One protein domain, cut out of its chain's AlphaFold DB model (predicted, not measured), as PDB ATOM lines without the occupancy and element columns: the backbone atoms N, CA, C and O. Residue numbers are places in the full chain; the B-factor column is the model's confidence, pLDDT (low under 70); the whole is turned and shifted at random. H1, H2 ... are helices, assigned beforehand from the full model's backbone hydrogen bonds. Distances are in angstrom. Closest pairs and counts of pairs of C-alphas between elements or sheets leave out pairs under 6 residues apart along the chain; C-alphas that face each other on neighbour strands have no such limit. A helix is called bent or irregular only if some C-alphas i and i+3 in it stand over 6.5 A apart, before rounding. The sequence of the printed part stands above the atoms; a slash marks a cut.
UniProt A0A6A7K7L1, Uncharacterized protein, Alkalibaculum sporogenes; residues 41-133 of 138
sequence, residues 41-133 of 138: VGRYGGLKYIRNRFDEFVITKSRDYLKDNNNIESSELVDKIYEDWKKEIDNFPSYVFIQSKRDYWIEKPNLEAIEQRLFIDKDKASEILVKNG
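AT A GLANCE: This is residues 41 to 133 of the 138 residues of an uncharacterized protein of Alkalibaculum sporogenes (UniProt A0A6A7K7L1). A long helix, H1, makes the backbone of a rod-shaped domain; H2 folds back across its second half as a helical hairpin, and the short helix H4 crosses both, so that the centres of H1, H2 and H4 form a triangle. The small helix H3 sits near H1 and H2, before H4 in the chain, and a long loop, residues 91 to 110, leads to it from H2, with a short antiparallel pairing of residues 98 to 99 with 106 to 107. The printed part has 93 residues, with four named helices in the order H1, H2, H3, H4 and no named strand, and the class is all helix. It is compact, with a radius of gyration of the C-alphas of 14.1 A, and its C-alphas span 47 by 21 by 18 A.

IN THESE COORDINATES: H1 is residues 41 to 68, 38.5 A from first to last C-alpha, and begins at C-alpha 41, (29.204, 40.717, 84.372). H1 is neither bent nor irregular, but only just: C-alphas 43 and 46 are 6.0 A apart. H2 is residues 74 to 90, 25.5 A long, and begins at C-alpha 74, (24.704, 70.023, 64.083). H3 is residues 111 to 118, 10.0 A long. H4 is residues 122 to 131, 14.3 A long, and ends at C-alpha 131, (27.059, 57.131, 60.643).

HOW THE PARTS SIT: H1 and H2, a helical hairpin, touch, H1 with residues 54 to 65 alone; the closest C-alphas, of Lys 61 and Ile 81, are 6.3 A apart. They run opposite ways at a steep tilt of 45 degrees. H1, with residues 55 to 62 alone, touches H4; the closest C-alphas, of Val 58 and Ala 125, are 6.4 A apart. They run the same way at a steep tilt of 69 degrees, only just short of about perpendicular. H2, with residues 78 to 82 alone, touches H4; the closest C-alphas, of Val 78 and Ser 126, are 6.2 A apart. They run opposite ways at a steep tilt of 62 degrees. The helix packing is mostly crossed: none of these three pairs is at a shallow tilt. H3 is close to H1 but not clearly touching, the closest C-alphas, of Leu 47 and Leu 118, being 7.4 A apart. It is also close to H2 but not clearly touching, with the C-alphas of Lys 86 and Leu 111 closest at 6.6 A, and the two are about perpendicular at 76 degrees. H3 and H4 are apart. In H3 and H4 every O i to N i+4 pair is within hydrogen-bond range; in H1 22 of 24 are, and in H2 11 of 13.

THE WHOLE: The two C-alphas farthest apart, of Asn 71 and Tyr 104, are 47.3 A from each other. The printed part has no cut. The links H1 to H2 and H3 to H4 are tight, and the link H2 to H3, 20 residues, is long. Residues 67 to 73 stand free. The mean pLDDT of the printed part is 83.9, and residues 101 to 104 are under 70.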
ATOM      1  N   VAL A  41      30.453  39.988  84.621       76.31
ATOM      2  CA  VAL A  41      29.204  40.717  84.372       76.31
ATOM      3  C   VAL A  41      29.442  42.228  84.335       76.31
ATOM      4  O   VAL A  41      28.988  42.881  83.396       76.31
ATOM      5  N   GLY A  42      30.195  42.789  85.286       70.12
ATOM      6  CA  GLY A  42      30.523  44.219  85.285       70.12
ATOM      7  C   GLY A  42      31.364  44.630  84.072       70.12
ATOM      8  O   GLY A  42      31.075  45.624  83.409       70.12
ATOM      9  N   ARG A  43      32.376  43.830  83.721       72.75
ATOM     10  CA  ARG A  43      33.308  44.138  82.628       72.75
ATOM     11  C   ARG A  43      32.674  44.004  81.248       72.75
ATOM     12  O   ARG A  43      32.901  44.860  80.403       72.75
ATOM     13  N   TYR A  44      31.927  42.933  80.999       73.31
ATOM     14  CA  TYR A  44      31.390  42.647  79.665       73.31
ATOM     15  C   TYR A  44      29.929  43.057  79.531       73.31
ATOM     16  O   TYR A  44      29.555  43.688  78.543       73.31
ATOM     17  N   GLY A  45      29.106  42.716  80.523       74.12
ATOM     18  CA  GLY A  45      27.678  43.023  80.522       74.12
ATOM     19  C   GLY A  45      27.423  44.519  80.665       74.12
ATOM     20  O   GLY A  45      26.777  45.108  79.802       74.12
ATOM     21  N   GLY A  46      27.988  45.140  81.704       77.12
ATOM     22  CA  GLY A  46      27.845  46.576  81.965       77.12
ATOM     23  C   GLY A  46      28.372  47.434  80.815       77.12
ATOM     24  O   GLY A  46      27.663  48.299  80.309       77.12
ATOM     25  N   LEU A  47      29.574  47.133  80.323       80.69
ATOM     26  CA  LEU A  47      30.187  47.870  79.215       80.69
ATOM     27  C   LEU A  47      29.362  47.800  77.924       80.69
ATOM     28  O   LEU A  47      29.138  48.820  77.272       80.69
ATOM     29  N   LYS A  48      28.894  46.602  77.555       84.38
ATOM     30  CA  LYS A  48      28.058  46.418  76.364       84.38
ATOM     31  C   LYS A  48      26.699  47.098  76.526       84.38
ATOM     32  O   LYS A  48      26.217  47.710  75.580       84.38
ATOM     33  N   TYR A  49      26.112  47.018  77.719       86.56
ATOM     34  CA  TYR A  49      24.852  47.679  78.038       86.56
ATOM     35  C   TYR A  49      24.957  49.200  77.889       86.56
ATOM     36  O   TYR A  49      24.149  49.784  77.178       86.56
ATOM     37  N   ILE A  50      25.972  49.830  78.493       87.12
ATOM     38  CA  ILE A  50      26.148  51.291  78.445       87.12
ATOM     39  C   ILE A  50      26.355  51.768  77.005       87.12
ATOM     40  O   ILE A  50      25.734  52.745  76.600       87.12
ATOM     41  N   ARG A  51      27.172  51.058  76.213       87.38
ATOM     42  CA  ARG A  51      27.405  51.394  74.799       87.38
ATOM     43  C   ARG A  51      26.133  51.311  73.964       87.38
ATOM     44  O   ARG A  51      25.778  52.279  73.308       87.38
ATOM     45  N   ASN A  52      25.420  50.189  74.035       89.81
ATOM     46  CA  ASN A  52      24.171  50.029  73.291       89.81
ATOM     47  C   ASN A  52      23.130  51.073  73.717       89.81
ATOM     48  O   ASN A  52      22.450  51.649  72.873       89.81
ATOM     49  N   ARG A  53      23.036  51.343  75.025       90.88
ATOM     50  CA  ARG A  53      22.126  52.349  75.572       90.88
ATOM     51  C   ARG A  53      22.471  53.749  75.071       90.88
ATOM     52  O   ARG A  53      21.553  54.496  74.760       90.88
ATOM     53  N   PHE A  54      23.756  54.090  74.981       91.94
ATOM     54  CA  PHE A  54      24.208  55.368  74.436       91.94
ATOM     55  C   PHE A  54      23.833  55.520  72.960       91.94
ATOM     56  O   PHE A  54      23.218  56.518  72.595       91.94
ATOM     57  N   ASP A  55      24.125  54.514  72.134       90.62
ATOM     58  CA  ASP A  55      23.801  54.535  70.703       90.62
ATOM     59  C   ASP A  55      22.292  54.735  70.475       90.62
ATOM     60  O   ASP A  55      21.870  55.602  69.706       90.62
ATOM     61  N   GLU A  56      21.461  53.973  71.193       92.06
ATOM     62  CA  GLU A  56      20.002  54.107  71.151       92.06
ATOM     63  C   GLU A  56      19.532  55.484  71.636       92.06
ATOM     64  O   GLU A  56      18.627  56.079  71.040       92.06
ATOM     65  N   PHE A  57      20.145  56.006  72.700       93.50
ATOM     66  CA  PHE A  57      19.810  57.304  73.275       93.50
ATOM     67  C   PHE A  57      20.093  58.444  72.296       93.50
ATOM     68  O   PHE A  57      19.209  59.264  72.050       93.50
ATOM     69  N   VAL A  58      21.279  58.461  71.681       92.06
ATOM     70  CA  VAL A  58      21.686  59.474  70.693       92.06
ATOM     71  C   VAL A  58      20.729  59.484  69.498       92.06
ATOM     72  O   VAL A  58      20.260  60.542  69.072       92.06
ATOM     73  N   ILE A  59      20.364  58.309  68.980       90.94
ATOM     74  CA  ILE A  59      19.434  58.199  67.845       90.94
ATOM     75  C   ILE A  59      18.021  58.646  68.240       90.94
ATOM     76  O   ILE A  59      17.343  59.324  67.470       90.94
ATOM     77  N   THR A  60      17.559  58.277  69.432       92.62
ATOM     78  CA  THR A  60      16.212  58.638  69.894       92.62
ATOM     79  C   THR A  60      16.106  60.143  70.116       92.62
ATOM     80  O   THR A  60      15.241  60.792  69.532       92.62
ATOM     81  N   LYS A  61      17.046  60.721  70.870       91.69
ATOM     82  CA  LYS A  61      17.059  62.152  71.177       91.69
ATOM     83  C   LYS A  61      17.268  63.020  69.949       91.69
ATOM     84  O   LYS A  61      16.618  64.052  69.831       91.69
ATOM     85  N   SER A  62      18.107  62.600  69.004       89.75
ATOM     86  CA  SER A  62      18.268  63.349  67.753       89.75
ATOM     87  C   SER A  62      16.978  63.413  66.940       89.75
ATOM     88  O   SER A  62      16.632  64.479  66.436       89.75
ATOM     89  N   ARG A  63      16.211  62.318  66.867       88.56
ATOM     90  CA  ARG A  63      14.888  62.325  66.224       88.56
ATOM     91  C   ARG A  63      13.899  63.231  66.945       88.56
ATOM     92  O   ARG A  63      13.119  63.895  66.273       88.56
ATOM     93  N   ASP A  64      13.913  63.244  68.274       90.44
ATOM     94  CA  ASP A  64      13.018  64.095  69.057       90.44
ATOM     95  C   ASP A  64      13.346  65.581  68.844       90.44
ATOM     96  O   ASP A  64      12.459  66.364  68.511       90.44
ATOM     97  N   TYR A  65      14.626  65.962  68.900       89.12
ATOM     98  CA  TYR A  65      15.040  67.344  68.648       89.12
ATOM     99  C   TYR A  65      14.768  67.810  67.216       89.12
ATOM    100  O   TYR A  65      14.332  68.943  67.028       89.12
ATOM    101  N   LEU A  66      14.975  66.955  66.209       85.25
ATOM    102  CA  LEU A  66      14.708  67.309  64.811       85.25
ATOM    103  C   LEU A  66      13.210  67.409  64.492       85.25
ATOM    104  O   LEU A  66      12.826  68.172  63.607       85.25
ATOM    105  N   LYS A  67      12.352  66.676  65.215       85.38
ATOM    106  CA  LYS A  67      10.892  66.829  65.107       85.38
ATOM    107  C   LYS A  67      10.419  68.173  65.652       85.38
ATOM    108  O   LYS A  67       9.558  68.794  65.035       85.38
ATOM    109  N   ASP A  68      10.980  68.601  66.780       84.06
ATOM    110  CA  ASP A  68      10.583  69.844  67.445       84.06
ATOM    111  C   ASP A  68      11.232  71.082  66.805       84.06
ATOM    112  O   ASP A  68      10.634  72.159  66.788       84.06
ATOM    113  N   ASN A  69      12.441  70.947  66.251       79.00
ATOM    114  CA  ASN A  69      13.151  72.028  65.577       79.00
ATOM    115  C   ASN A  69      14.016  71.511  64.417       79.00
ATOM    116  O   ASN A  69      15.167  71.111  64.591       79.00
ATOM    117  N   ASN A  70      13.470  71.591  63.204       73.31
ATOM    118  CA  ASN A  70      14.101  71.055  61.995       73.31
ATOM    119  C   ASN A  70      15.290  71.892  61.472       73.31
ATOM    120  O   ASN A  70      15.859  71.555  60.441       73.31
ATOM    121  N   ASN A  71      15.638  73.001  62.136       79.62
ATOM    122  CA  ASN A  71      16.702  73.915  61.705       79.62
ATOM    123  C   ASN A  71      17.797  74.096  62.769       79.62
ATOM    124  O   ASN A  71      18.461  75.131  62.812       79.62
ATOM    125  N   ILE A  72      17.936  73.121  63.668       83.88
ATOM    126  CA  ILE A  72      18.993  73.112  64.678       83.88
ATOM    127  C   ILE A  72      20.359  72.855  64.026       83.88
ATOM    128  O   ILE A  72      20.483  72.019  63.132       83.88
ATOM    129  N   GLU A  73      21.386  73.573  64.475       86.25
ATOM    130  CA  GLU A  73      22.758  73.361  64.016       86.25
ATOM    131  C   GLU A  73      23.298  72.012  64.526       86.25
ATOM    132  O   GLU A  73      22.999  71.598  65.648       86.25
ATOM    133  N   SER A  74      24.119  71.325  63.724       84.62
ATOM    134  CA  SER A  74      24.704  70.023  64.083       84.62
ATOM    135  C   SER A  74      25.488  70.066  65.402       84.62
ATOM    136  O   SER A  74      25.378  69.147  66.213       84.62
ATOM    137  N   SER A  75      26.248  71.142  65.632       86.31
ATOM    138  CA  SER A  75      27.029  71.363  66.856       86.31
ATOM    139  C   SER A  75      26.120  71.488  68.088       86.31
ATOM    140  O   SER A  75      26.309  70.798  69.092       86.31
ATOM    141  N   GLU A  76      25.064  72.297  67.980       87.88
ATOM    142  CA  GLU A  76      24.075  72.520  69.036       87.88
ATOM    143  C   GLU A  76      23.270  71.246  69.349       87.88
ATOM    144  O   GLU A  76      22.943  70.971  70.508       87.88
ATOM    145  N   LEU A  77      22.970  70.438  68.327       88.19
ATOM    146  CA  LEU A  77      22.286  69.156  68.477       88.19
ATOM    147  C   LEU A  77      23.125  68.160  69.288       88.19
ATOM    148  O   LEU A  77      22.612  67.553  70.231       88.19
ATOM    149  N   VAL A  78      24.407  68.006  68.941       89.62
ATOM    150  CA  VAL A  78      25.341  67.124  69.662       89.62
ATOM    151  C   VAL A  78      25.456  67.552  71.123       89.62
ATOM    152  O   VAL A  78      25.348  66.714  72.020       89.62
ATOM    153  N   ASP A  79      25.598  68.853  71.370       91.19
ATOM    154  CA  ASP A  79      25.726  69.400  72.717       91.19
ATOM    155  C   ASP A  79      24.495  69.121  73.582       91.19
ATOM    156  O   ASP A  79      24.630  68.651  74.714       91.19
ATOM    157  N   LYS A  80      23.289  69.335  73.045       90.50
ATOM    158  CA  LYS A  80      22.038  69.048  73.762       90.50
ATOM    159  C   LYS A  80      21.877  67.567  74.080       90.50
ATOM    160  O   LYS A  80      21.547  67.223  75.214       90.50
ATOM    161  N   ILE A  81      22.142  66.692  73.107       91.56
ATOM    162  CA  ILE A  81      22.077  65.238  73.310       91.56
ATOM    163  C   ILE A  81      23.062  64.811  74.398       91.56
ATOM    164  O   ILE A  81      22.713  64.002  75.257       91.56
ATOM    165  N   TYR A  82      24.275  65.364  74.389       90.12
ATOM    166  CA  TYR A  82      25.293  65.017  75.371       90.12
ATOM    167  C   TYR A  82      24.944  65.505  76.784       90.12
ATOM    168  O   TYR A  82      25.112  64.766  77.751       90.12
ATOM    169  N   GLU A  83      24.405  66.715  76.928       91.06
ATOM    170  CA  GLU A  83      23.921  67.216  78.222       91.06
ATOM    171  C   GLU A  83      22.755  66.383  78.775       91.06
ATOM    172  O   GLU A  83      22.686  66.115  79.977       91.06
ATOM    173  N   ASP A  84      21.858  65.916  77.908       92.19
ATOM    174  CA  ASP A  84      20.789  64.996  78.295       92.19
ATOM    175  C   ASP A  84      21.338  63.613  78.681       92.19
ATOM    176  O   ASP A  84      20.862  63.003  79.640       92.19
ATOM    177  N   TRP A  85      22.381  63.137  77.996       91.75
ATOM    178  CA  TRP A  85      23.057  61.887  78.336       91.75
ATOM    179  C   TRP A  85      23.703  61.932  79.723       91.75
ATOM    180  O   TRP A  85      23.572  60.976  80.486       91.75
ATOM    181  N   LYS A  86      24.331  63.055  80.095       90.12
ATOM    182  CA  LYS A  86      24.900  63.236  81.442       90.12
ATOM    183  C   LYS A  86      23.866  62.975  82.538       90.12
ATOM    184  O   LYS A  86      24.174  62.308  83.519       90.12
ATOM    185  N   LYS A  87      22.631  63.444  82.339       90.69
ATOM    186  CA  LYS A  87      21.517  63.238  83.279       90.69
ATOM    187  C   LYS A  87      20.985  61.804  83.260       90.69
ATOM    188  O   LYS A  87      20.498  61.319  84.277       90.69
ATOM    189  N   GLU A  88      21.045  61.119  82.119       88.81
ATOM    190  CA  GLU A  88      20.623  59.716  81.998       88.81
ATOM    191  C   GLU A  88      21.556  58.775  82.781       88.81
ATOM    192  O   GLU A  88      21.076  57.823  83.397       88.81
ATOM    193  N   ILE A  89      22.865  59.060  82.817       87.00
ATOM    194  CA  ILE A  89      23.855  58.256  83.560       87.00
ATOM    195  C   ILE A  89      23.489  58.155  85.047       87.00
ATOM    196  O   ILE A  89      23.545  57.065  85.620       87.00
ATOM    197  N   ASP A  90      23.062  59.262  85.659       84.44
ATOM    198  CA  ASP A  90      22.662  59.297  87.072       84.44
ATOM    199  C   ASP A  90      21.427  58.424  87.360       84.44
ATOM    200  O   ASP A  90      21.235  57.950  88.483       84.44
ATOM    201  N   ASN A  91      20.614  58.161  86.333       86.12
ATOM    202  CA  ASN A  91      19.410  57.336  86.403       86.12
ATOM    203  C   ASN A  91      19.653  55.874  86.007       86.12
ATOM    204  O   ASN A  91      18.698  55.100  85.878       86.12
ATOM    205  N   PHE A  92      20.908  55.458  85.813       84.06
ATOM    206  CA  PHE A  92      21.191  54.074  85.466       84.06
ATOM    207  C   PHE A  92      20.721  53.095  86.550       84.06
ATOM    208  O   PHE A  92      20.840  53.361  87.751       84.06
ATOM    209  N   PRO A  93      20.217  51.914  86.140       81.62
ATOM    210  CA  PRO A  93      19.801  50.897  87.085       81.62
ATOM    211  C   PRO A  93      20.929  50.505  88.040       81.62
ATOM    212  O   PRO A  93      22.093  50.396  87.651       81.62
ATOM    213  N   SER A  94      20.571  50.200  89.286       77.81
ATOM    214  CA  SER A  94      21.521  49.875  90.358       77.81
ATOM    215  C   SER A  94      22.384  48.636  90.100       77.81
ATOM    216  O   SER A  94      23.367  48.441  90.808       77.81
ATOM    217  N   TYR A  95      22.019  47.806  89.119       74.75
ATOM    218  CA  TYR A  95      22.760  46.614  88.713       74.75
ATOM    219  C   TYR A  95      23.833  46.888  87.649       74.75
ATOM    220  O   TYR A  95      24.596  45.981  87.310       74.75
ATOM    221  N   VAL A  96      23.873  48.092  87.070       79.62
ATOM    222  CA  VAL A  96      24.893  48.461  86.087       79.62
ATOM    223  C   VAL A  96      26.141  48.881  86.844       79.62
ATOM    224  O   VAL A  96      26.100  49.784  87.674       79.62
ATOM    225  N   PHE A  97      27.257  48.231  86.534       79.88
ATOM    226  CA  PHE A  97      28.548  48.544  87.124       79.88
ATOM    227  C   PHE A  97      29.626  48.580  86.056       79.88
ATOM    228  O   PHE A  97      29.558  47.861  85.058       79.88
ATOM    229  N   ILE A  98      30.643  49.389  86.308       77.81
ATOM    230  CA  ILE A  98      31.871  49.449  85.524       77.81
ATOM    231  C   ILE A  98      33.047  49.113  86.435       77.81
ATOM    232  O   ILE A  98      32.948  49.211  87.656       77.81
ATOM    233  N   GLN A  99      34.171  48.682  85.869       74.12
ATOM    234  CA  GLN A  99      35.385  48.507  86.670       74.12
ATOM    235  C   GLN A  99      35.812  49.853  87.262       74.12
ATOM    236  O   GLN A  99      35.551  50.889  86.660       74.12
ATOM    237  N   SER A 100      36.472  49.847  88.418       71.56
ATOM    238  CA  SER A 100      37.072  51.013  89.073       71.56
ATOM    239  C   SER A 100      38.499  51.260  88.592       71.56
ATOM    240  O   SER A 100      39.135  50.360  88.053       71.56
ATOM    241  N   LYS A 101      39.016  52.484  88.773       67.81
ATOM    242  CA  LYS A 101      40.334  52.920  88.261       67.81
ATOM    243  C   LYS A 101      41.487  52.085  88.824       67.81
ATOM    244  O   LYS A 101      42.583  52.091  88.283       67.81
ATOM    245  N   ARG A 102      41.241  51.385  89.936       66.69
ATOM    246  CA  ARG A 102      42.181  50.467  90.591       66.69
ATOM    247  C   ARG A 102      41.910  48.989  90.258       66.69
ATOM    248  O   ARG A 102      42.201  48.148  91.097       66.69
ATOM    249  N   ASP A 103      41.324  48.699  89.092       64.81
ATOM    250  CA  ASP A 103      41.172  47.410  88.376       64.81
ATOM    251  C   ASP A 103      40.565  46.185  89.097       64.81
ATOM    252  O   ASP A 103      40.198  45.210  88.439       64.81
ATOM    253  N   TYR A 104      40.369  46.224  90.416       65.50
ATOM    254  CA  TYR A 104      39.911  45.073  91.212       65.50
ATOM    255  C   TYR A 104      38.523  45.246  91.827       65.50
ATOM    256  O   TYR A 104      38.026  44.349  92.498       65.50
ATOM    257  N   TRP A 105      37.879  46.388  91.603       71.25
ATOM    258  CA  TRP A 105      36.559  46.673  92.155       71.25
ATOM    259  C   TRP A 105      35.623  47.155  91.068       71.25
ATOM    260  O   TRP A 105      36.059  47.731  90.075       71.25
ATOM    261  N   ILE A 106      34.338  46.896  91.259       76.94
ATOM    262  CA  ILE A 106      33.276  47.450  90.432       76.94
ATOM    263  C   ILE A 106      32.705  48.685  91.129       76.94
ATOM    264  O   ILE A 106      32.545  48.701  92.348       76.94
ATOM    265  N   GLU A 107      32.420  49.726  90.363       79.69
ATOM    266  CA  GLU A 107      31.828  50.972  90.836       79.69
ATOM    267  C   GLU A 107      30.596  51.322  90.004       79.69
ATOM    268  O   GLU A 107      30.402  50.811  88.894       79.69
ATOM    269  N   LYS A 108      29.734  52.173  90.565       81.62
ATOM    270  CA  LYS A 108      28.619  52.717  89.795       81.62
ATOM    271  C   LYS A 108      29.162  53.546  88.624       81.62
ATOM    272  O   LYS A 108      30.182  54.219  88.794       81.62
ATOM    273  N   PRO A 109      28.494  53.522  87.462       82.88
ATOM    274  CA  PRO A 109      28.878  54.340  86.328       82.88
ATOM    275  C   PRO A 109      28.837  55.815  86.718       82.88
ATOM    276  O   PRO A 109      27.856  56.284  87.285       82.88
ATOM    277  N   ASN A 110      29.923  56.520  86.433       83.56
ATOM    278  CA  ASN A 110      30.031  57.966  86.573       83.56
ATOM    279  C   ASN A 110      30.484  58.524  85.222       83.56
ATOM    280  O   ASN A 110      31.193  57.829  84.488       83.56
ATOM    281  N   LEU A 111      30.113  59.766  84.917       84.56
ATOM    282  CA  LEU A 111      30.471  60.460  83.686       84.56
ATOM    283  C   LEU A 111      31.972  60.364  83.393       84.56
ATOM    284  O   LEU A 111      32.346  59.883  82.332       84.56
ATOM    285  N   GLU A 112      32.828  60.696  84.365       83.44
ATOM    286  CA  GLU A 112      34.287  60.647  84.186       83.44
ATOM    287  C   GLU A 112      34.772  59.242  83.791       83.44
ATOM    288  O   GLU A 112      35.636  59.070  82.933       83.44
ATOM    289  N   ALA A 113      34.202  58.208  84.407       80.38
ATOM    290  CA  ALA A 113      34.597  56.835  84.145       80.38
ATOM    291  C   ALA A 113      34.038  56.312  82.810       80.38
ATOM    292  O   ALA A 113      34.674  55.474  82.174       80.38
ATOM    293  N   ILE A 114      32.887  56.822  82.365       83.94
ATOM    294  CA  ILE A 114      32.316  56.549  81.044       83.94
ATOM    295  C   ILE A 114      33.155  57.236  79.956       83.94
ATOM    296  O   ILE A 114      33.600  56.559  79.031       83.94
ATOM    297  N   GLU A 115      33.455  58.525  80.102       84.62
ATOM    298  CA  GLU A 115      34.273  59.293  79.155       84.62
ATOM    299  C   GLU A 115      35.673  58.677  79.009       84.62
ATOM    300  O   GLU A 115      36.069  58.266  77.920       84.62
ATOM    301  N   GLN A 116      36.401  58.507  80.119       80.88
ATOM    302  CA  GLN A 116      37.801  58.066  80.081       80.88
ATOM    303  C   GLN A 116      37.984  56.603  79.660       80.88
ATOM    304  O   GLN A 116      39.049  56.240  79.163       80.88
ATOM    305  N   ARG A 117      37.003  55.729  79.925       76.25
ATOM    306  CA  ARG A 117      37.197  54.270  79.783       76.25
ATOM    307  C   ARG A 117      36.339  53.646  78.707       76.25
ATOM    308  O   ARG A 117      36.734  52.635  78.127       76.25
ATOM    309  N   LEU A 118      35.158  54.206  78.467       77.81
ATOM    310  CA  LEU A 118      34.280  53.738  77.402       77.81
ATOM    311  C   LEU A 118      34.481  54.521  76.108       77.81
ATOM    312  O   LEU A 118      34.041  54.000  75.079       77.81
ATOM    313  N   PHE A 119      35.188  55.662  76.155       82.19
ATOM    314  CA  PHE A 119      35.358  56.600  75.039       82.19
ATOM    315  C   PHE A 119      33.995  57.054  74.500       82.19
ATOM    316  O   PHE A 119      33.727  57.016  73.302       82.19
ATOM    317  N   ILE A 120      33.091  57.357  75.434       84.81
ATOM    318  CA  ILE A 120      31.756  57.885  75.161       84.81
ATOM    319  C   ILE A 120      31.797  59.362  75.542       84.81
ATOM    320  O   ILE A 120      31.649  59.703  76.713       84.81
ATOM    321  N   ASP A 121      32.047  60.203  74.549       85.88
ATOM    322  CA  ASP A 121      32.139  61.658  74.634       85.88
ATOM    323  C   ASP A 121      31.278  62.321  73.536       85.88
ATOM    324  O   ASP A 121      30.495  61.661  72.838       85.88
ATOM    325  N   LYS A 122      31.394  63.648  73.396       86.12
ATOM    326  CA  LYS A 122      30.703  64.409  72.342       86.12
ATOM    327  C   LYS A 122      31.107  63.954  70.939       86.12
ATOM    328  O   LYS A 122      30.245  63.864  70.064       86.12
ATOM    329  N   ASP A 123      32.377  63.618  70.740       87.75
ATOM    330  CA  ASP A 123      32.885  63.151  69.450       87.75
ATOM    331  C   ASP A 123      32.228  61.822  69.075       87.75
ATOM    332  O   ASP A 123      31.801  61.630  67.935       87.75
ATOM    333  N   LYS A 124      32.023  60.937  70.060       88.62
ATOM    334  CA  LYS A 124      31.300  59.687  69.846       88.62
ATOM    335  C   LYS A 124      29.835  59.903  69.482       88.62
ATOM    336  O   LYS A 124      29.324  59.204  68.608       88.62
ATOM    337  N   ALA A 125      29.162  60.863  70.117       86.69
ATOM    338  CA  ALA A 125      27.798  61.236  69.739       86.69
ATOM    339  C   ALA A 125      27.743  61.736  68.285       86.69
ATOM    340  O   ALA A 125      26.895  61.282  67.516       86.69
ATOM    341  N   SER A 126      28.681  62.601  67.891       88.81
ATOM    342  CA  SER A 126      28.805  63.091  66.513       88.81
ATOM    343  C   SER A 126      29.031  61.945  65.518       88.81
ATOM    344  O   SER A 126      28.291  61.817  64.542       88.81
ATOM    345  N   GLU A 127      29.962  61.028  65.810       89.75
ATOM    346  CA  GLU A 127      30.248  59.855  64.971       89.75
ATOM    347  C   GLU A 127      28.992  59.000  64.736       89.75
ATOM    348  O   GLU A 127      28.719  58.573  63.610       89.75
ATOM    349  N   ILE A 128      28.195  58.763  65.784       88.31
ATOM    350  CA  ILE A 128      26.942  58.003  65.686       88.31
ATOM    351  C   ILE A 128      25.946  58.729  64.780       88.31
ATOM    352  O   ILE A 128      25.311  58.087  63.939       88.31
ATOM    353  N   LEU A 129      25.806  60.047  64.913       87.81
ATOM    354  CA  LEU A 129      24.881  60.830  64.094       87.81
ATOM    355  C   LEU A 129      25.304  60.862  62.620       87.81
ATOM    356  O   LEU A 129      24.452  60.650  61.755       87.81
ATOM    357  N   VAL A 130      26.598  61.035  62.330       88.88
ATOM    358  CA  VAL A 130      27.150  60.966  60.963       88.88
ATOM    359  C   VAL A 130      26.906  59.584  60.362       88.88
ATOM    360  O   VAL A 130      26.366  59.460  59.263       88.88
ATOM    361  N   LYS A 131      27.235  58.517  61.101       88.69
ATOM    362  CA  LYS A 131      27.059  57.131  60.643       88.69
ATOM    363  C   LYS A 131      25.602  56.791  60.328       88.69
ATOM    364  O   LYS A 131      25.342  55.985  59.438       88.69
ATOM    365  N   ASN A 132      24.659  57.383  61.057       85.75
ATOM    366  CA  ASN A 132      23.226  57.181  60.846       85.75
ATOM    367  C   ASN A 132      22.605  58.194  59.864       85.75
ATOM    368  O   ASN A 132      21.391  58.173  59.675       85.75
ATOM    369  N   GLY A 133      23.411  59.058  59.234       81.69
ATOM    370  CA  GLY A 133      22.954  60.034  58.243       81.69
ATOM    371  C   GLY A 133      22.081  61.151  58.817       81.69
ATOM    372  O   GLY A 133      21.297  61.744  58.083       81.69
TER     373      GLY A 133